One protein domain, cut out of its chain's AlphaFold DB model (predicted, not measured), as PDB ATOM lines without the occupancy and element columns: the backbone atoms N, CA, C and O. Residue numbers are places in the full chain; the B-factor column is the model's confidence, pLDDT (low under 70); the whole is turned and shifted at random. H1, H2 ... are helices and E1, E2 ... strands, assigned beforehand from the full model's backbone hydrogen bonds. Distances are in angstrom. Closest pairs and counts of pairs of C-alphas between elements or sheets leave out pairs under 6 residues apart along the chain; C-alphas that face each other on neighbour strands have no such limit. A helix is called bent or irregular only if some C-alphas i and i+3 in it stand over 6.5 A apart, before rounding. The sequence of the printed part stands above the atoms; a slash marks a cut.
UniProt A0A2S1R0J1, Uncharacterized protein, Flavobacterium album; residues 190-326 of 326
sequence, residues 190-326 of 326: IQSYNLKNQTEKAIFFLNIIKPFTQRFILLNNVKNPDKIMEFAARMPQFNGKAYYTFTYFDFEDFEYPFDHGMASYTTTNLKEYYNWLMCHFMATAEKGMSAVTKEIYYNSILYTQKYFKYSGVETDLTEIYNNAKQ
ATOM      1  N   ILE A 190     216.522 236.552 332.513       96.44
ATOM      2  CA  ILE A 190     216.790 237.033 331.150       96.44
ATOM      3  C   ILE A 190     216.578 235.920 330.111       96.44
ATOM      4  O   ILE A 190     216.222 236.205 328.967       96.44
ATOM      5  N   GLN A 191     216.792 234.649 330.472       95.31
ATOM      6  CA  GLN A 191     216.620 233.542 329.526       95.31
ATOM      7  C   GLN A 191     215.145 233.270 329.211       95.31
ATOM      8  O   GLN A 191     214.846 232.733 328.145       95.31
ATOM      9  N   SER A 192     214.229 233.669 330.097       97.06
ATOM     10  CA  SER A 192     212.785 233.459 329.941       97.06
ATOM     11  C   SER A 192     212.072 234.548 329.128       97.06
ATOM     12  O   SER A 192     210.948 234.342 328.678       97.06
ATOM     13  N   TYR A 193     212.724 235.687 328.881       98.00
ATOM     14  CA  TYR A 193     212.098 236.892 328.316       98.00
ATOM     15  C   TYR A 193     212.061 236.953 326.784       98.00
ATOM     16  O   TYR A 193     211.830 238.016 326.213       98.00
ATOM     17  N   ASN A 194     212.278 235.831 326.094       97.62
ATOM     18  CA  ASN A 194     212.202 235.736 324.628       97.62
ATOM     19  C   ASN A 194     213.118 236.729 323.866       97.62
ATOM     20  O   ASN A 194     212.824 237.138 322.744       97.62
ATOM     21  N   LEU A 195     214.239 237.122 324.481       97.88
ATOM     22  CA  LEU A 195     215.284 237.939 323.858       97.88
ATOM     23  C   LEU A 195     216.036 237.092 322.819       97.88
ATOM     24  O   LEU A 195     216.545 236.014 323.139       97.88
ATOM     25  N   LYS A 196     216.116 237.572 321.575       96.50
ATOM     26  CA  LYS A 196     216.517 236.781 320.399       96.50
ATOM     27  C   LYS A 196     217.972 236.330 320.425       96.50
ATOM     28  O   LYS A 196     218.304 235.262 319.913       96.50
ATOM     29  N   ASN A 197     218.864 237.165 320.944       95.88
ATOM     30  CA  ASN A 197     220.306 236.965 320.836       95.88
ATOM     31  C   ASN A 197     221.059 237.650 321.984       95.88
ATOM     32  O   ASN A 197     220.464 238.258 322.873       95.88
ATOM     33  N   GLN A 198     222.386 237.525 321.972       95.56
ATOM     34  CA  GLN A 198     223.239 238.090 323.014       95.56
ATOM     35  C   GLN A 198     223.182 239.623 323.069       95.56
ATOM     36  O   GLN A 198     223.230 240.186 324.160       95.56
ATOM     37  N   THR A 199     223.025 240.285 321.920       97.19
ATOM     38  CA  THR A 199     222.876 241.741 321.830       97.19
ATOM     39  C   THR A 199     221.642 242.209 322.590       97.19
ATOM     40  O   THR A 199     221.754 243.055 323.468       97.19
ATOM     41  N   GLU A 200     220.475 241.611 322.339       97.81
ATOM     42  CA  GLU A 200     219.243 241.984 323.050       97.81
ATOM     43  C   GLU A 200     219.321 241.683 324.554       97.81
ATOM     44  O   GLU A 200     218.817 242.458 325.361       97.81
ATOM     45  N   LYS A 201     219.993 240.595 324.955       97.88
ATOM     46  CA  LYS A 201     220.232 240.282 326.377       97.88
ATOM     47  C   LYS A 201     221.108 241.325 327.063       97.88
ATOM     48  O   LYS A 201     220.853 241.660 328.216       97.88
ATOM     49  N   ALA A 202     222.124 241.827 326.368       97.62
ATOM     50  CA  ALA A 202     222.964 242.901 326.875       97.62
ATOM     51  C   ALA A 202     222.198 244.229 326.960       97.62
ATOM     52  O   ALA A 202     222.268 244.881 327.997       97.62
ATOM     53  N   ILE A 203     221.424 244.581 325.926       98.00
ATOM     54  CA  ILE A 203     220.563 245.775 325.907       98.00
ATOM     55  C   ILE A 203     219.566 245.740 327.070       98.00
ATOM     56  O   ILE A 203     219.461 246.707 327.820       98.00
ATOM     57  N   PHE A 204     218.876 244.609 327.257       98.25
ATOM     58  CA  PHE A 204     217.979 244.399 328.392       98.25
ATOM     59  C   PHE A 204     218.704 244.631 329.715       98.25
ATOM     60  O   PHE A 204     218.264 245.428 330.536       98.25
ATOM     61  N   PHE A 205     219.827 243.938 329.931       98.25
ATOM     62  CA  PHE A 205     220.546 244.020 331.195       98.25
ATOM     63  C   PHE A 205     220.987 245.456 331.500       98.25
ATOM     64  O   PHE A 205     220.752 245.926 332.609       98.25
ATOM     65  N   LEU A 206     221.587 246.149 330.527       97.69
ATOM     66  CA  LEU A 206     222.122 247.501 330.701       97.69
ATOM     67  C   LEU A 206     221.016 248.523 330.992       97.69
ATOM     68  O   LEU A 206     221.178 249.323 331.910       97.69
ATOM     69  N   ASN A 207     219.877 248.444 330.299       97.31
ATOM     70  CA  ASN A 207     218.735 249.323 330.566       97.31
ATOM     71  C   ASN A 207     218.063 249.030 331.907       97.31
ATOM     72  O   ASN A 207     217.723 249.951 332.639       97.31
ATOM     73  N   ILE A 208     217.902 247.755 332.271       97.25
ATOM     74  CA  ILE A 208     217.215 247.389 333.513       97.25
ATOM     75  C   ILE A 208     218.097 247.620 334.739       97.25
ATOM     76  O   ILE A 208     217.564 247.960 335.790       97.25
ATOM     77  N   ILE A 209     219.424 247.459 334.651       96.88
ATOM     78  CA  ILE A 209     220.312 247.679 335.803       96.88
ATOM     79  C   ILE A 209     220.531 249.165 336.108       96.88
ATOM     80  O   ILE A 209     220.617 249.540 337.278       96.88
ATOM     81  N   LYS A 210     220.575 250.000 335.065       95.62
ATOM     82  CA  LYS A 210     220.760 251.456 335.115       95.62
ATOM     83  C   LYS A 210     219.945 252.163 336.214       95.62
ATOM     84  O   LYS A 210     220.588 252.789 337.063       95.62
ATOM     85  N   PRO A 211     218.605 252.039 336.295       93.69
ATOM     86  CA  PRO A 211     217.798 252.716 337.320       93.69
ATOM     87  C   PRO A 211     218.206 252.351 338.750       93.69
ATOM     88  O   PRO A 211     218.135 253.173 339.665       93.69
ATOM     89  N   PHE A 212     218.672 251.118 338.962       93.69
ATOM     90  CA  PHE A 212     219.122 250.671 340.275       93.69
ATOM     91  C   PHE A 212     220.496 251.250 340.637       93.69
ATOM     92  O   PHE A 212     220.769 251.594 341.786       93.69
ATOM     93  N   THR A 213     221.394 251.385 339.668       94.06
ATOM     94  CA  THR A 213     222.793 251.727 339.940       94.06
ATOM     95  C   THR A 213     223.142 253.198 339.766       94.06
ATOM     96  O   THR A 213     224.132 253.647 340.346       94.06
ATOM     97  N   GLN A 214     222.343 253.987 339.042       91.19
ATOM     98  CA  GLN A 214     222.566 255.432 338.883       91.19
ATOM     99  C   GLN A 214     222.761 256.147 340.231       91.19
ATOM    100  O   GLN A 214     223.606 257.040 340.365       91.19
ATOM    101  N   ARG A 215     222.035 255.713 341.271       89.62
ATOM    102  CA  ARG A 215     222.140 256.284 342.619       89.62
ATOM    103  C   ARG A 215     223.530 256.105 343.237       89.62
ATOM    104  O   ARG A 215     223.925 256.936 344.053       89.62
ATOM    105  N   PHE A 216     224.288 255.084 342.840       95.50
ATOM    106  CA  PHE A 216     225.621 254.826 343.389       95.50
ATOM    107  C   PHE A 216     226.593 255.947 343.041       95.50
ATOM    108  O   PHE A 216     227.353 256.360 343.908       95.50
ATOM    109  N   ILE A 217     226.520 256.501 341.825       92.94
ATOM    110  CA  ILE A 217     227.374 257.626 341.409       92.94
ATOM    111  C   ILE A 217     227.096 258.847 342.285       92.94
ATOM    112  O   ILE A 217     228.020 259.456 342.821       92.94
ATOM    113  N   LEU A 218     225.816 259.185 342.471       92.00
ATOM    114  CA  LEU A 218     225.416 260.324 343.300       92.00
ATOM    115  C   LEU A 218     225.903 260.163 344.744       92.00
ATOM    116  O   LEU A 218     226.448 261.103 345.317       92.00
ATOM    117  N   LEU A 219     225.739 258.969 345.318       95.38
ATOM    118  CA  LEU A 219     226.167 258.663 346.683       95.38
ATOM    119  C   LEU A 219     227.692 258.626 346.832       95.38
ATOM    120  O   LEU A 219     228.211 259.074 347.853       95.38
ATOM    121  N   ASN A 220     228.408 258.158 345.812       95.00
ATOM    122  CA  ASN A 220     229.867 258.158 345.783       95.00
ATOM    123  C   ASN A 220     230.415 259.593 345.754       95.00
ATOM    124  O   ASN A 220     231.331 259.922 346.503       95.00
ATOM    125  N   ASN A 221     229.792 260.485 344.976       94.19
ATOM    126  CA  ASN A 221     230.176 261.900 344.911       94.19
ATOM    127  C   ASN A 221     230.008 262.628 346.255       94.19
ATOM    128  O   ASN A 221     230.800 263.512 346.576       94.19
ATOM    129  N   VAL A 222     229.015 262.240 347.064       96.44
ATOM    130  CA  VAL A 222     228.829 262.758 348.434       96.44
ATOM    131  C   VAL A 222     229.516 261.901 349.503       96.44
ATOM    132  O   VAL A 222     229.272 262.108 350.690       96.44
ATOM    133  N   LYS A 223     230.377 260.957 349.096       95.94
ATOM    134  CA  LYS A 223     231.163 260.067 349.968       95.94
ATOM    135  C   LYS A 223     230.311 259.334 351.007       95.94
ATOM    136  O   LYS A 223     230.615 259.348 352.196       95.94
ATOM    137  N   ASN A 224     229.218 258.717 350.560       97.44
ATOM    138  CA  ASN A 224     228.298 257.978 351.423       97.44
ATOM    139  C   ASN A 224     228.300 256.468 351.099       97.44
ATOM    140  O   ASN A 224     227.339 255.965 350.502       97.44
ATOM    141  N   PRO A 225     229.367 255.736 351.477       97.06
ATOM    142  CA  PRO A 225     229.486 254.305 351.199       97.06
ATOM    143  C   PRO A 225     228.409 253.483 351.915       97.06
ATOM    144  O   PRO A 225     227.922 252.508 351.352       97.06
ATOM    145  N   ASP A 226     227.963 253.899 353.105       97.06
ATOM    146  CA  ASP A 226     226.902 253.209 353.851       97.06
ATOM    147  C   ASP A 226     225.595 253.161 353.062       97.06
ATOM    148  O   ASP A 226     224.960 252.111 352.952       97.06
ATOM    149  N   LYS A 227     225.219 254.283 352.441       96.56
ATOM    150  CA  LYS A 227     224.007 254.328 351.629       96.56
ATOM    151  C   LYS A 227     224.162 253.533 350.332       96.56
ATOM    152  O   LYS A 227     223.192 252.915 349.905       96.56
ATOM    153  N   ILE A 228     225.356 253.497 349.725       97.31
ATOM    154  CA  ILE A 228     225.625 252.619 348.569       97.31
ATOM    155  C   ILE A 228     225.388 251.161 348.961       97.31
ATOM    156  O   ILE A 228     224.674 250.460 348.251       97.31
ATOM    157  N   MET A 229     225.911 250.725 350.111       96.50
ATOM    158  CA  MET A 229     225.714 249.361 350.610       96.50
ATOM    159  C   MET A 229     224.238 249.046 350.883       96.50
ATOM    160  O   MET A 229     223.773 247.962 350.537       96.50
ATOM    161  N   GLU A 230     223.482 249.992 351.448       95.94
ATOM    162  CA  GLU A 230     222.041 249.833 351.680       95.94
ATOM    163  C   GLU A 230     221.257 249.623 350.374       95.94
ATOM    164  O   GLU A 230     220.359 248.784 350.311       95.94
ATOM    165  N   PHE A 231     221.574 250.371 349.314       96.38
ATOM    166  CA  PHE A 231     220.945 250.150 348.010       96.38
ATOM    167  C   PHE A 231     221.449 248.858 347.350       96.38
ATOM    168  O   PHE A 231     220.641 248.099 346.822       96.38
ATOM    169  N   ALA A 232     222.746 248.553 347.430       96.88
ATOM    170  CA  ALA A 232     223.319 247.329 346.873       96.88
ATOM    171  C   ALA A 232     222.699 246.053 347.470       96.88
ATOM    172  O   ALA A 232     222.491 245.077 346.750       96.88
ATOM    173  N   ALA A 233     222.344 246.071 348.758       96.44
ATOM    174  CA  ALA A 233     221.668 244.960 349.427       96.44
ATOM    175  C   ALA A 233     220.238 244.705 348.915       96.44
ATOM    176  O   ALA A 233     219.727 243.600 349.074       96.44
ATOM    177  N   ARG A 234     219.606 245.705 348.287       96.75
ATOM    178  CA  ARG A 234     218.228 245.653 347.776       96.75
ATOM    179  C   ARG A 234     218.141 245.358 346.280       96.75
ATOM    180  O   ARG A 234     217.055 245.432 345.716       96.75
ATOM    181  N   MET A 235     219.267 245.089 345.624       97.00
ATOM    182  CA  MET A 235     219.331 244.855 344.179       97.00
ATOM    183  C   MET A 235     218.639 243.544 343.794       97.00
ATOM    184  O   MET A 235     218.794 242.554 344.513       97.00
ATOM    185  N   PRO A 236     217.961 243.481 342.635       97.44
ATOM    186  CA  PRO A 236     217.486 242.212 342.110       97.44
ATOM    187  C   PRO A 236     218.650 241.305 341.702       97.44
ATOM    188  O   PRO A 236     219.781 241.739 341.452       97.44
ATOM    189  N   GLN A 237     218.339 240.022 341.582       98.06
ATOM    190  CA  GLN A 237     219.212 239.042 340.955       98.06
ATOM    191  C   GLN A 237     218.926 238.950 339.457       98.06
ATOM    192  O   GLN A 237     217.818 239.221 339.003       98.06
ATOM    193  N   PHE A 238     219.920 238.514 338.691       97.69
ATOM    194  CA  PHE A 238     219.784 238.187 337.276       97.69
ATOM    195  C   PHE A 238     220.185 236.730 337.073       97.69
ATOM    196  O   PHE A 238     221.314 236.345 337.385       97.69
ATOM    197  N   ASN A 239     219.265 235.908 336.562       97.12
ATOM    198  CA  ASN A 239     219.453 234.459 336.403       97.12
ATOM    199  C   ASN A 239     219.978 233.770 337.689       97.12
ATOM    200  O   ASN A 239     220.866 232.918 337.635       97.12
ATOM    201  N   GLY A 240     219.470 234.184 338.853       97.31
ATOM    202  CA  GLY A 240     219.818 233.659 340.177       97.31
ATOM    203  C   GLY A 240     221.165 234.135 340.725       97.31
ATOM    204  O   GLY A 240     221.653 233.579 341.707       97.31
ATOM    205  N   LYS A 241     221.802 235.126 340.093       97.75
ATOM    206  CA  LYS A 241     223.106 235.657 340.506       97.75
ATOM    207  C   LYS A 241     223.049 237.155 340.764       97.75
ATOM    208  O   LYS A 241     222.179 237.857 340.253       97.75
ATOM    209  N   ALA A 242     224.006 237.661 341.538       97.56
ATOM    210  CA  ALA A 242     224.148 239.093 341.759       97.56
ATOM    211  C   ALA A 242     224.386 239.838 340.432       97.56
ATOM    212  O   ALA A 242     225.076 239.340 339.540       97.56
ATOM    213  N   TYR A 243     223.844 241.049 340.318       96.56
ATOM    214  CA  TYR A 243     223.870 241.845 339.088       96.56
ATOM    215  C   TYR A 243     225.284 242.106 338.536       96.56
ATOM    216  O   TYR A 243     225.468 242.212 337.326       96.56
ATOM    217  N   TYR A 244     226.303 242.188 339.400       96.88
ATOM    218  CA  TYR A 244     227.688 242.414 338.980       96.88
ATOM    219  C   TYR A 244     228.306 241.204 338.263       96.88
ATOM    220  O   TYR A 244     229.378 241.329 337.686       96.88
ATOM    221  N   THR A 245     227.646 240.041 338.283       97.19
ATOM    222  CA  THR A 245     228.127 238.813 337.628       97.19
ATOM    223  C   THR A 245     227.741 238.701 336.153       97.19
ATOM    224  O   THR A 245     228.152 237.760 335.471       97.19
ATOM    225  N   PHE A 246     226.933 239.631 335.637       95.69
ATOM    226  CA  PHE A 246     226.574 239.646 334.227       95.69
ATOM    227  C   PHE A 246     227.739 240.207 333.402       95.69
ATOM    228  O   PHE A 246     228.070 241.387 333.482       95.69
ATOM    229  N   THR A 247     228.363 239.355 332.591       92.06
ATOM    230  CA  THR A 247     229.552 239.709 331.791       92.06
ATOM    231  C   THR A 247     229.384 239.401 330.305       92.06
ATOM    232  O   THR A 247     230.367 239.341 329.567       92.06
ATOM    233  N   TYR A 248     228.157 239.145 329.850       87.94
ATOM    234  CA  TYR A 248     227.895 238.723 328.477       87.94
ATOM    235  C   TYR A 248     227.717 239.927 327.536       87.94
ATOM    236  O   TYR A 248     226.627 240.176 327.021       87.94
ATOM    237  N   PHE A 249     228.803 240.665 327.303       94.94
ATOM    238  CA  PHE A 249     228.832 241.850 326.432       94.94
ATOM    239  C   PHE A 249     229.616 241.620 325.130       94.94
ATOM    240  O   PHE A 249     230.145 242.553 324.537       94.94
ATOM    241  N   ASP A 250     229.727 240.363 324.695       91.31
ATOM    242  CA  ASP A 250     230.360 239.988 323.425       91.31
ATOM    243  C   ASP A 250     229.344 240.044 322.284       91.31
ATOM    244  O   ASP A 250     228.858 239.020 321.803       91.31
ATOM    245  N   PHE A 251     228.991 241.258 321.879       93.44
ATOM    246  CA  PHE A 251     228.161 241.513 320.708       93.44
ATOM    247  C   PHE A 251     228.825 242.553 319.804       93.44
ATOM    248  O   PHE A 251     229.706 243.298 320.232       93.44
ATOM    249  N   GLU A 252     228.429 242.566 318.532       93.62
ATOM    250  CA  GLU A 252     228.895 243.577 317.587       93.62
ATOM    251  C   GLU A 252     228.348 244.946 317.989       93.62
ATOM    252  O   GLU A 252     227.133 245.122 318.133       93.62
ATOM    253  N   ASP A 253     229.260 245.897 318.178       95.38
ATOM    254  CA  ASP A 253     228.902 247.265 318.520       95.38
ATOM    255  C   ASP A 253     228.067 247.918 317.412       95.38
ATOM    256  O   ASP A 253     228.112 247.525 316.243       95.38
ATOM    257  N   PHE A 254     227.288 248.925 317.782       96.12
ATOM    258  CA  PHE A 254     226.450 249.658 316.849       96.12
ATOM    259  C   PHE A 254     226.301 251.106 317.254       96.12
ATOM    260  O   PHE A 254     226.393 251.458 318.429       96.12
ATOM    261  N   GLU A 255     226.059 251.947 316.257       96.12
ATOM    262  CA  GLU A 255     225.678 253.325 316.502       96.12
ATOM    263  C   GLU A 255     224.196 253.401 316.848       96.12
ATOM    264  O   GLU A 255     223.373 252.708 316.243       96.12
ATOM    265  N   TYR A 256     223.857 254.243 317.816       92.06
ATOM    266  CA  TYR A 256     222.475 254.521 318.189       92.06
ATOM    267  C   TYR A 256     222.268 256.009 318.489       92.06
ATOM    268  O   TYR A 256     223.245 256.702 318.799       92.06
ATOM    269  N   PRO A 257     221.021 256.516 318.392       88.25
ATOM    270  CA  PRO A 257     220.733 257.911 318.671       88.25
ATOM    271  C   PRO A 257     220.922 258.192 320.162       88.25
ATOM    272  O   PRO A 257     220.165 257.681 320.988       88.25
ATOM    273  N   PHE A 258     221.900 259.032 320.485       82.50
ATOM    274  CA  PHE A 258     222.253 259.426 321.841       82.50
ATOM    275  C   PHE A 258     222.465 260.938 321.903       82.50
ATOM    276  O   PHE A 258     223.287 261.486 321.163       82.50
ATOM    277  N   ASP A 259     221.733 261.600 322.801       77.00
ATOM    278  CA  ASP A 259     221.750 263.057 322.960       77.00
ATOM    279  C   ASP A 259     221.582 263.789 321.606       77.00
ATOM    280  O   ASP A 259     220.595 263.573 320.897       77.00
ATOM    281  N   HIS A 260     222.550 264.617 321.203       74.56
ATOM    282  CA  HIS A 260     222.516 265.404 319.970       74.56
ATOM    283  C   HIS A 260     223.138 264.698 318.745       74.56
ATOM    284  O   HIS A 260     223.512 265.370 317.779       74.56
ATOM    285  N   GLY A 261     223.277 263.366 318.747       87.31
ATOM    286  CA  GLY A 261     223.877 262.649 317.619       87.31
ATOM    287  C   GLY A 261     223.811 261.126 317.691       87.31
ATOM    288  O   GLY A 261     222.901 260.546 318.277       87.31
ATOM    289  N   MET A 262     224.778 260.482 317.036       92.69
ATOM    290  CA  MET A 262     225.004 259.038 317.123       92.69
ATOM    291  C   MET A 262     226.184 258.757 318.052       92.69
ATOM    292  O   MET A 262     227.172 259.493 318.039       92.69
ATOM    293  N   ALA A 263     226.104 257.677 318.824       94.25
ATOM    294  CA  ALA A 263     227.201 257.203 319.659       94.25
ATOM    295  C   ALA A 263     227.356 255.683 319.567       94.25
ATOM    296  O   ALA A 263     226.402 254.976 319.252       94.25
ATOM    297  N   SER A 264     228.549 255.176 319.889       95.56
ATOM    298  CA  SER A 264     228.786 253.740 320.094       95.56
ATOM    299  C   SER A 264     227.975 253.254 321.295       95.56
ATOM    300  O   SER A 264     228.177 253.723 322.419       95.56
ATOM    301  N   TYR A 265     227.087 252.288 321.068       95.56
ATOM    302  CA  TYR A 265     226.252 251.707 322.112       95.56
ATOM    303  C   TYR A 265     227.094 251.107 323.232       95.56
ATOM    304  O   TYR A 265     226.880 251.387 324.415       95.56
ATOM    305  N   THR A 266     228.085 250.302 322.849       94.25
ATOM    306  CA  THR A 266     228.942 249.579 323.786       94.25
ATOM    307  C   THR A 266     229.791 250.547 324.594       94.25
ATOM    308  O   THR A 266     229.888 250.405 325.810       94.25
ATOM    309  N   THR A 267     230.376 251.561 323.949       93.69
ATOM    310  CA  THR A 267     231.221 252.539 324.645       93.69
ATOM    311  C   THR A 267     230.419 253.352 325.649       93.69
ATOM    312  O   THR A 267     230.868 253.512 326.782       93.69
ATOM    313  N   THR A 268     229.235 253.834 325.266       94.19
ATOM    314  CA  THR A 268     228.384 254.625 326.159       94.19
ATOM    315  C   THR A 268     227.914 253.795 327.353       94.19
ATOM    316  O   THR A 268     228.192 254.153 328.496       94.19
ATOM    317  N   ASN A 269     227.285 252.644 327.108       95.19
ATOM    318  CA  ASN A 269     226.628 251.884 328.171       95.19
ATOM    319  C   ASN A 269     227.608 251.085 329.048       95.19
ATOM    320  O   ASN A 269     227.415 251.001 330.261       95.19
ATOM    321  N   LEU A 270     228.696 250.527 328.491       96.00
ATOM    322  CA  LEU A 270     229.687 249.833 329.327       96.00
ATOM    323  C   LEU A 270     230.502 250.798 330.181       96.00
ATOM    324  O   LEU A 270     230.868 250.430 331.295       96.00
ATOM    325  N   LYS A 271     230.759 252.024 329.710       95.38
ATOM    326  CA  LYS A 271     231.398 253.055 330.536       95.38
ATOM    327  C   LYS A 271     230.556 253.379 331.768       95.38
ATOM    328  O   LYS A 271     231.090 253.459 332.874       95.38
ATOM    329  N   GLU A 272     229.245 253.537 331.600       94.25
ATOM    330  CA  GLU A 272     228.337 253.757 332.728       94.25
ATOM    331  C   GLU A 272     228.315 252.562 333.685       94.25
ATOM    332  O   GLU A 272     228.503 252.739 334.890       94.25
ATOM    333  N   TYR A 273     228.202 251.343 333.152       96.50
ATOM    334  CA  TYR A 273     228.226 250.129 333.966       96.50
ATOM    335  C   TYR A 273     229.542 249.967 334.749       96.50
ATOM    336  O   TYR A 273     229.512 249.615 335.931       96.50
ATOM    337  N   TYR A 274     230.691 250.313 334.155       95.81
ATOM    338  CA  TYR A 274     231.972 250.389 334.867       95.81
ATOM    339  C   TYR A 274     231.924 251.362 336.040       95.81
ATOM    340  O   TYR A 274     232.312 250.996 337.147       95.81
ATOM    341  N   ASN A 275     231.432 252.584 335.819       94.75
ATOM    342  CA  ASN A 275     231.354 253.597 336.872       94.75
ATOM    343  C   ASN A 275     230.492 253.119 338.045       94.75
ATOM    344  O   ASN A 275     230.871 253.287 339.206       94.75
ATOM    345  N   TRP A 276     229.360 252.478 337.757       95.19
ATOM    346  CA  TRP A 276     228.479 251.904 338.770       95.19
ATOM    347  C   TRP A 276     229.154 250.794 339.579       95.19
ATOM    348  O   TRP A 276     229.093 250.803 340.812       95.19
ATOM    349  N   LEU A 277     229.823 249.858 338.900       96.44
ATOM    350  CA  LEU A 277     230.560 248.773 339.550       96.44
ATOM    351  C   LEU A 277     231.713 249.300 340.399       96.44
ATOM    352  O   LEU A 277     231.885 248.840 341.526       96.44
ATOM    353  N   MET A 278     232.457 250.288 339.900       95.56
ATOM    354  CA  MET A 278     233.543 250.922 340.640       95.56
ATOM    355  C   MET A 278     233.037 251.619 341.903       95.56
ATOM    356  O   MET A 278     233.657 251.464 342.949       95.56
ATOM    357  N   CYS A 279     231.885 252.299 341.860       96.81
ATOM    358  CA  CYS A 279     231.287 252.894 343.061       96.81
ATOM    359  C   CYS A 279     230.969 251.830 344.129       96.81
ATOM    360  O   CYS A 279     231.297 252.017 345.299       96.81
ATOM    361  N   HIS A 280     230.370 250.698 343.741       97.31
ATOM    362  CA  HIS A 280     230.089 249.609 344.684       97.31
ATOM    363  C   HIS A 280     231.380 248.951 345.198       97.31
ATOM    364  O   HIS A 280     231.541 248.745 346.401       97.31
ATOM    365  N   PHE A 281     232.337 248.684 344.307       96.56
ATOM    366  CA  PHE A 281     233.648 248.149 344.660       96.56
ATOM    367  C   PHE A 281     234.365 249.047 345.679       96.56
ATOM    368  O   PHE A 281     234.763 248.569 346.741       96.56
ATOM    369  N   MET A 282     234.456 250.354 345.416       95.44
ATOM    370  CA  MET A 282     235.088 251.327 346.313       95.44
ATOM    371  C   MET A 282     234.373 251.412 347.662       95.44
ATOM    372  O   MET A 282     235.041 251.380 348.693       95.44
ATOM    373  N   ALA A 283     233.036 251.437 347.674       97.62
ATOM    374  CA  ALA A 283     232.264 251.451 348.914       97.62
ATOM    375  C   ALA A 283     232.559 250.217 349.783       97.62
ATOM    376  O   ALA A 283     232.824 250.350 350.977       97.62
ATOM    377  N   THR A 284     232.593 249.013 349.196       97.31
ATOM    378  CA  THR A 284     232.937 247.793 349.953       97.31
ATOM    379  C   THR A 284     234.373 247.817 350.479       97.31
ATOM    380  O   THR A 284     234.615 247.388 351.610       97.31
ATOM    381  N   ALA A 285     235.315 248.348 349.692       95.12
ATOM    382  CA  ALA A 285     236.714 248.468 350.081       95.12
ATOM    383  C   ALA A 285     236.891 249.443 351.258       95.12
ATOM    384  O   ALA A 285     237.549 249.102 352.239       95.12
ATOM    385  N   GLU A 286     236.246 250.613 351.208       96.00
ATOM    386  CA  GLU A 286     236.260 251.615 352.284       96.00
ATOM    387  C   GLU A 286     235.658 251.067 353.588       96.00
ATOM    388  O   GLU A 286     236.155 251.338 354.680       96.00
ATOM    389  N   LYS A 287     234.627 250.222 353.481       96.19
ATOM    390  CA  LYS A 287     234.004 249.542 354.626       96.19
ATOM    391  C   LYS A 287     234.792 248.330 355.136       96.19
ATOM    392  O   LYS A 287     234.340 247.677 356.075       96.19
ATOM    393  N   GLY A 288     235.942 248.001 354.543       94.88
ATOM    394  CA  GLY A 288     236.767 246.857 354.943       94.88
ATOM    395  C   GLY A 288     236.144 245.489 354.630       94.88
ATOM    396  O   GLY A 288     236.551 244.476 355.201       94.88
ATOM    397  N   MET A 289     235.168 245.424 353.717       95.06
ATOM    398  CA  MET A 289     234.417 244.209 353.372       95.06
ATOM    399  C   MET A 289     235.167 243.337 352.354       95.06
ATOM    400  O   MET A 289     234.649 242.998 351.293       95.06
ATOM    401  N   SER A 290     236.399 242.950 352.694       93.75
ATOM    402  CA  SER A 290     237.363 242.344 351.761       93.75
ATOM    403  C   SER A 290     236.848 241.133 350.966       93.75
ATOM    404  O   SER A 290     237.222 240.977 349.805       93.75
ATOM    405  N   ALA A 291     235.992 240.288 351.553       96.06
ATOM    406  CA  ALA A 291     235.384 239.155 350.852       96.06
ATOM    407  C   ALA A 291     234.450 239.622 349.722       96.06
ATOM    408  O   ALA A 291     234.625 239.218 348.576       96.06
ATOM    409  N   VAL A 292     233.535 240.548 350.023       95.62
ATOM    410  CA  VAL A 292     232.577 241.106 349.054       95.62
ATOM    411  C   VAL A 292     233.301 241.915 347.978       95.62
ATOM    412  O   VAL A 292     233.009 241.778 346.794       95.62
ATOM    413  N   THR A 293     234.308 242.704 348.360       96.00
ATOM    414  CA  THR A 293     235.148 243.450 347.412       96.00
ATOM    415  C   THR A 293     235.807 242.520 346.389       96.00
ATOM    416  O   THR A 293     235.787 242.799 345.189       96.00
ATOM    417  N   LYS A 294     236.356 241.384 346.846       94.81
ATOM    418  CA  LYS A 294     236.939 240.363 345.965       94.81
ATOM    419  C   LYS A 294     235.885 239.712 345.074       94.81
ATOM    420  O   LYS A 294     236.151 239.517 343.893       94.81
ATOM    421  N   GLU A 295     234.705 239.400 345.607       96.56
ATOM    422  CA  GLU A 295     233.608 238.831 344.815       96.56
ATOM    423  C   GLU A 295     233.170 239.761 343.683       96.56
ATOM    424  O   GLU A 295     233.026 239.298 342.553       96.56
ATOM    425  N   ILE A 296     233.008 241.060 343.955       96.62
ATOM    426  CA  ILE A 296     232.671 242.050 342.925       96.62
ATOM    427  C   ILE A 296     233.777 242.106 341.873       96.62
ATOM    428  O   ILE A 296     233.485 242.053 340.681       96.62
ATOM    429  N   TYR A 297     235.042 242.190 342.290       95.31
ATOM    430  CA  TYR A 297     236.163 242.282 341.359       95.31
ATOM    431  C   TYR A 297     236.237 241.061 340.436       95.31
ATOM    432  O   TYR A 297     236.097 241.205 339.223       95.31
ATOM    433  N   TYR A 298     236.384 239.861 341.002       95.69
ATOM    434  CA  TYR A 298     236.658 238.644 340.233       95.69
ATOM    435  C   TYR A 298     235.476 238.147 339.402       95.69
ATOM    436  O   TYR A 298     235.698 237.493 338.384       95.69
ATOM    437  N   ASN A 299     234.238 238.439 339.809       96.69
ATOM    438  CA  ASN A 299     233.057 237.952 339.098       96.69
ATOM    439  C   ASN A 299     232.467 238.964 338.109       96.69
ATOM    440  O   ASN A 299     231.488 238.630 337.449       96.69
ATOM    441  N   SER A 300     233.018 240.175 338.002       96.94
ATOM    442  CA  SER A 300     232.489 241.219 337.119       96.94
ATOM    443  C   SER A 300     233.423 241.553 335.960       96.94
ATOM    444  O   SER A 300     234.511 240.990 335.784       96.94
ATOM    445  N   ILE A 301     233.008 242.531 335.155       96.06
ATOM    446  CA  ILE A 301     233.855 243.068 334.093       96.06
ATOM    447  C   ILE A 301     235.122 243.757 334.629       96.06
ATOM    448  O   ILE A 301     236.078 243.876 333.870       96.06
ATOM    449  N   LEU A 302     235.192 244.100 335.927       95.50
ATOM    450  CA  LEU A 302     236.384 244.687 336.561       95.50
ATOM    451  C   LEU A 302     237.625 243.775 336.505       95.50
ATOM    452  O   LEU A 302     238.745 244.275 336.540       95.50
ATOM    453  N   TYR A 303     237.445 242.455 336.381       95.38
ATOM    454  CA  TYR A 303     238.538 241.487 336.203       95.38
ATOM    455  C   TYR A 303     238.678 240.985 334.752       95.38
ATOM    456  O   TYR A 303     239.538 240.164 334.431       95.38
ATOM    457  N   THR A 304     237.848 241.476 333.832       94.12
ATOM    458  CA  THR A 304     237.778 240.965 332.459       94.12
ATOM    459  C   THR A 304     238.483 241.914 331.485       94.12
ATOM    460  O   THR A 304     237.864 242.816 330.921       94.12
ATOM    461  N   GLN A 305     239.778 241.673 331.240       93.81
ATOM    462  CA  GLN A 305     240.686 242.574 330.500       93.81
ATOM    463  C   GLN A 305     240.128 243.155 329.191       93.81
ATOM    464  O   GLN A 305     240.297 244.342 328.925       93.81
ATOM    465  N   LYS A 306     239.428 242.357 328.373       93.94
ATOM    466  CA  LYS A 306     238.869 242.822 327.084       93.94
ATOM    467  C   LYS A 306     237.896 244.003 327.216       93.94
ATOM    468  O   LYS A 306     237.653 244.697 326.229       93.94
ATOM    469  N   TYR A 307     237.337 244.224 328.408       95.44
ATOM    470  CA  TYR A 307     236.431 245.331 328.687       95.44
ATOM    471  C   TYR A 307     237.142 246.560 329.280       95.44
ATOM    472  O   TYR A 307     236.504 247.602 329.372       95.44
ATOM    473  N   PHE A 308     238.423 246.496 329.663       95.44
ATOM    474  CA  PHE A 308     239.094 247.591 330.387       95.44
ATOM    475  C   PHE A 308     239.115 248.910 329.609       95.44
ATOM    476  O   PHE A 308     238.951 249.969 330.215       95.44
ATOM    477  N   LYS A 309     239.187 248.848 328.277       94.88
ATOM    478  CA  LYS A 309     239.082 250.005 327.373       94.88
ATOM    479  C   LYS A 309     237.829 250.871 327.566       94.88
ATOM    480  O   LYS A 309     237.821 252.030 327.167       94.88
ATOM    481  N   TYR A 310     236.769 250.339 328.181       94.94
ATOM    482  CA  TYR A 310     235.534 251.083 328.461       94.94
ATOM    483  C   TYR A 310     235.527 251.770 329.834       94.94
ATOM    484  O   TYR A 310     234.659 252.596 330.098       94.94
ATOM    485  N   SER A 311     236.482 251.456 330.712       93.06
ATOM    486  CA  SER A 311     236.490 251.925 332.107       93.06
ATOM    487  C   SER A 311     236.904 253.388 332.286       93.06
ATOM    488  O   SER A 311     236.620 253.986 333.318       93.06
ATOM    489  N   GLY A 312     237.634 253.960 331.323       88.75
ATOM    490  CA  GLY A 312     238.330 255.240 331.499       88.75
ATOM    491  C   GLY A 312     239.574 255.177 332.405       88.75
ATOM    492  O   GLY A 312     240.261 256.185 332.529       88.75
ATOM    493  N   VAL A 313     239.887 254.010 332.987       88.56
ATOM    494  CA  VAL A 313     241.034 253.738 333.882       88.56
ATOM    495  C   VAL A 313     241.728 252.416 333.507       88.56
ATOM    496  O   VAL A 313     242.121 251.616 334.355       88.56
ATOM    497  N   GLU A 314     241.858 252.154 332.203       92.88
ATOM    498  CA  GLU A 314     242.371 250.886 331.657       92.88
ATOM    499  C   GLU A 314     243.759 250.508 332.196       92.88
ATOM    500  O   GLU A 314     243.999 249.339 332.510       92.88
ATOM    501  N   THR A 315     244.654 251.489 332.334       91.81
ATOM    502  CA  THR A 315     246.005 251.291 332.875       91.81
ATOM    503  C   THR A 315     245.958 250.738 334.299       91.81
ATOM    504  O   THR A 315     246.576 249.709 334.569       91.81
ATOM    505  N   ASP A 316     245.161 251.355 335.174       88.69
ATOM    506  CA  ASP A 316     245.060 250.977 336.586       88.69
ATOM    507  C   ASP A 316     244.453 249.575 336.734       88.69
ATOM    508  O   ASP A 316     244.969 248.734 337.472       88.69
ATOM    509  N   LEU A 317     243.390 249.268 335.977       90.00
ATOM    510  CA  LEU A 317     242.787 247.930 335.977       90.00
ATOM    511  C   LEU A 317     243.758 246.859 335.465       90.00
ATOM    512  O   LEU A 317     243.782 245.744 335.993       90.00
ATOM    513  N   THR A 318     244.579 247.193 334.467       92.06
ATOM    514  CA  THR A 318     245.614 246.293 333.939       92.06
ATOM    515  C   THR A 318     246.687 246.006 334.985       92.06
ATOM    516  O   THR A 318     247.081 244.849 335.151       92.06
ATOM    517  N   GLU A 319     247.132 247.025 335.721       90.69
ATOM    518  CA  GLU A 319     248.097 246.865 336.808       90.69
ATOM    519  C   GLU A 319     247.540 245.983 337.934       90.69
ATOM    520  O   GLU A 319     248.168 244.988 338.305       90.69
ATOM    521  N   ILE A 320     246.324 246.273 338.415       87.69
ATOM    522  CA  ILE A 320     245.654 245.477 339.458       87.69
ATOM    523  C   ILE A 320     245.515 244.017 339.009       87.69
ATOM    524  O   ILE A 320     245.820 243.101 339.774       87.69
ATOM    525  N   TYR A 321     245.106 243.788 337.760       91.75
ATOM    526  CA  TYR A 321     244.948 242.446 337.205       91.75
ATOM    527  C   TYR A 321     246.269 241.665 337.170       91.75
ATOM    528  O   TYR A 321     246.302 240.483 337.520       91.75
ATOM    529  N   ASN A 322     247.362 242.311 336.756       91.75
ATOM    530  CA  ASN A 322     248.681 241.683 336.699       91.75
ATOM    531  C   ASN A 322     249.209 241.338 338.098       91.75
ATOM    532  O   ASN A 322     249.804 240.275 338.271       91.75
ATOM    533  N   ASN A 323     248.945 242.192 339.089       87.62
ATOM    534  CA  ASN A 323     249.315 241.949 340.484       87.62
ATOM    535  C   ASN A 323     248.489 240.815 341.111       87.62
ATOM    536  O   ASN A 323     249.026 240.019 341.868       87.62
ATOM    537  N   ALA A 324     247.204 240.694 340.764       82.12
ATOM    538  CA  ALA A 324     246.326 239.634 341.269       82.12
ATOM    539  C   ALA A 324     246.643 238.228 340.714       82.12
ATOM    540  O   ALA A 324     246.126 237.238 341.229       82.12
ATOM    541  N   LYS A 325     247.443 238.130 339.642       75.38
ATOM    542  CA  LYS A 325     247.886 236.855 339.051       75.38
ATOM    543  C   LYS A 325     249.124 236.244 339.716       75.38
ATOM    544  O   LYS A 325     249.423 235.088 339.417       75.38
ATOM    545  N   GLN A 326     249.857 237.023 340.509       57.06
ATOM    546  CA  GLN A 326     251.084 236.597 341.192       57.06
ATOM    547  C   GLN A 326     250.762 235.907 342.517       57.06
ATOM    548  O   GLN A 326     251.471 234.929 342.836       57.06
TER     549      GLN A 326
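What this domain is: This is residues 190 to 326 of the 326 residues of an uncharacterized protein of Flavobacterium album (UniProt A0A2S1R0J1). One long helix, H3, runs through the middle of the domain, with H1 and H2 packed on one side of it and the helical hairpin H5 and H6 on the other, joined to it through H5, while H4 folds back along the last part of H3. A small two-stranded hairpin, E1 and E2, lies at the end where H3 begins, and a long unnamed stretch, residues 233 to 254, leads to it from H2. The printed part has 137 residues, with named elements in the order H1, H2, E1, E2, H3, H4, H5, H6; the sheet order is E1 - E2, antiparallel, and the class is mostly helix. The whole is compact, with a radius of gyration of the C-alphas of 15.2 A and spans of 40 by 33 by 32 A.

Where its parts are: Strand E1 is residues 255 to 258, 8.8 A long, and E2 is residues 261 to 264, 10.5 A. H3, residues 265 to 286, begins at C-alpha 265 (226.252, 251.707, 322.112) and measures 31.8 A. H1, residues 198 to 221, begins at C-alpha 198 (223.239, 238.090, 323.014) and measures 33.1 A. H1 has a kink of 48 degrees near residue 210 and is only just irregular, with C-alphas 212 and 215 at 6.8 A. H2 is residues 225 to 232, 10.3 A, and H4 is residues 290 to 299, 14.1 A. H5, residues 305 to 310, 10.2 A, is irregular, with C-alphas 306 and 309 at 7.2 A. H6, residues 314 to 324, 15.3 A, ends at C-alpha 324 (246.326, 239.634, 341.269).

How they stand to each other: In the hairpin E1 and E2, N 256 and O 263 are 3.0 A apart and N 258 and O 261 2.9 A, within hydrogen-bond range. H3 is the hub, touching four other helices. It touches H1 at a steep tilt of 44 degrees, the same way, closest at the C-alphas of Thr 213 and Trp 276, 5.8 A. With residues 279 to 286 alone it touches H2, closest at the C-alphas of Pro 225 and Ala 283, 4.6 A. With residues 277 to 285 alone it touches H4 at a shallow tilt of 17 degrees, opposite ways, closest at the C-alphas of Thr 284 and Thr 293, 5.5 A. With residues 267 to 274 alone it touches H5, about perpendicular at 75 degrees, closest at the C-alphas of Lys 271 and Tyr 310, 5.0 A. H6 touches H5, closest at the C-alphas of Phe 308 and Glu 314, 4.8 A, and is apart from H3. Every O i to N i+4 pair is within hydrogen-bond range in H2, H3, H4 and H6, against 14 of 20 in H1 and 0 of 2 in H5, where 2 of 3 O i to N i+3 pairs are.

The domain as a whole: The C-alphas of His 260 and Gln 326, the two farthest apart, are 45.8 A apart. The printed part has no cut, and the link from H2 to E1 is long. The mean pLDDT of the printed part is 94.2, with residue 326 under 70.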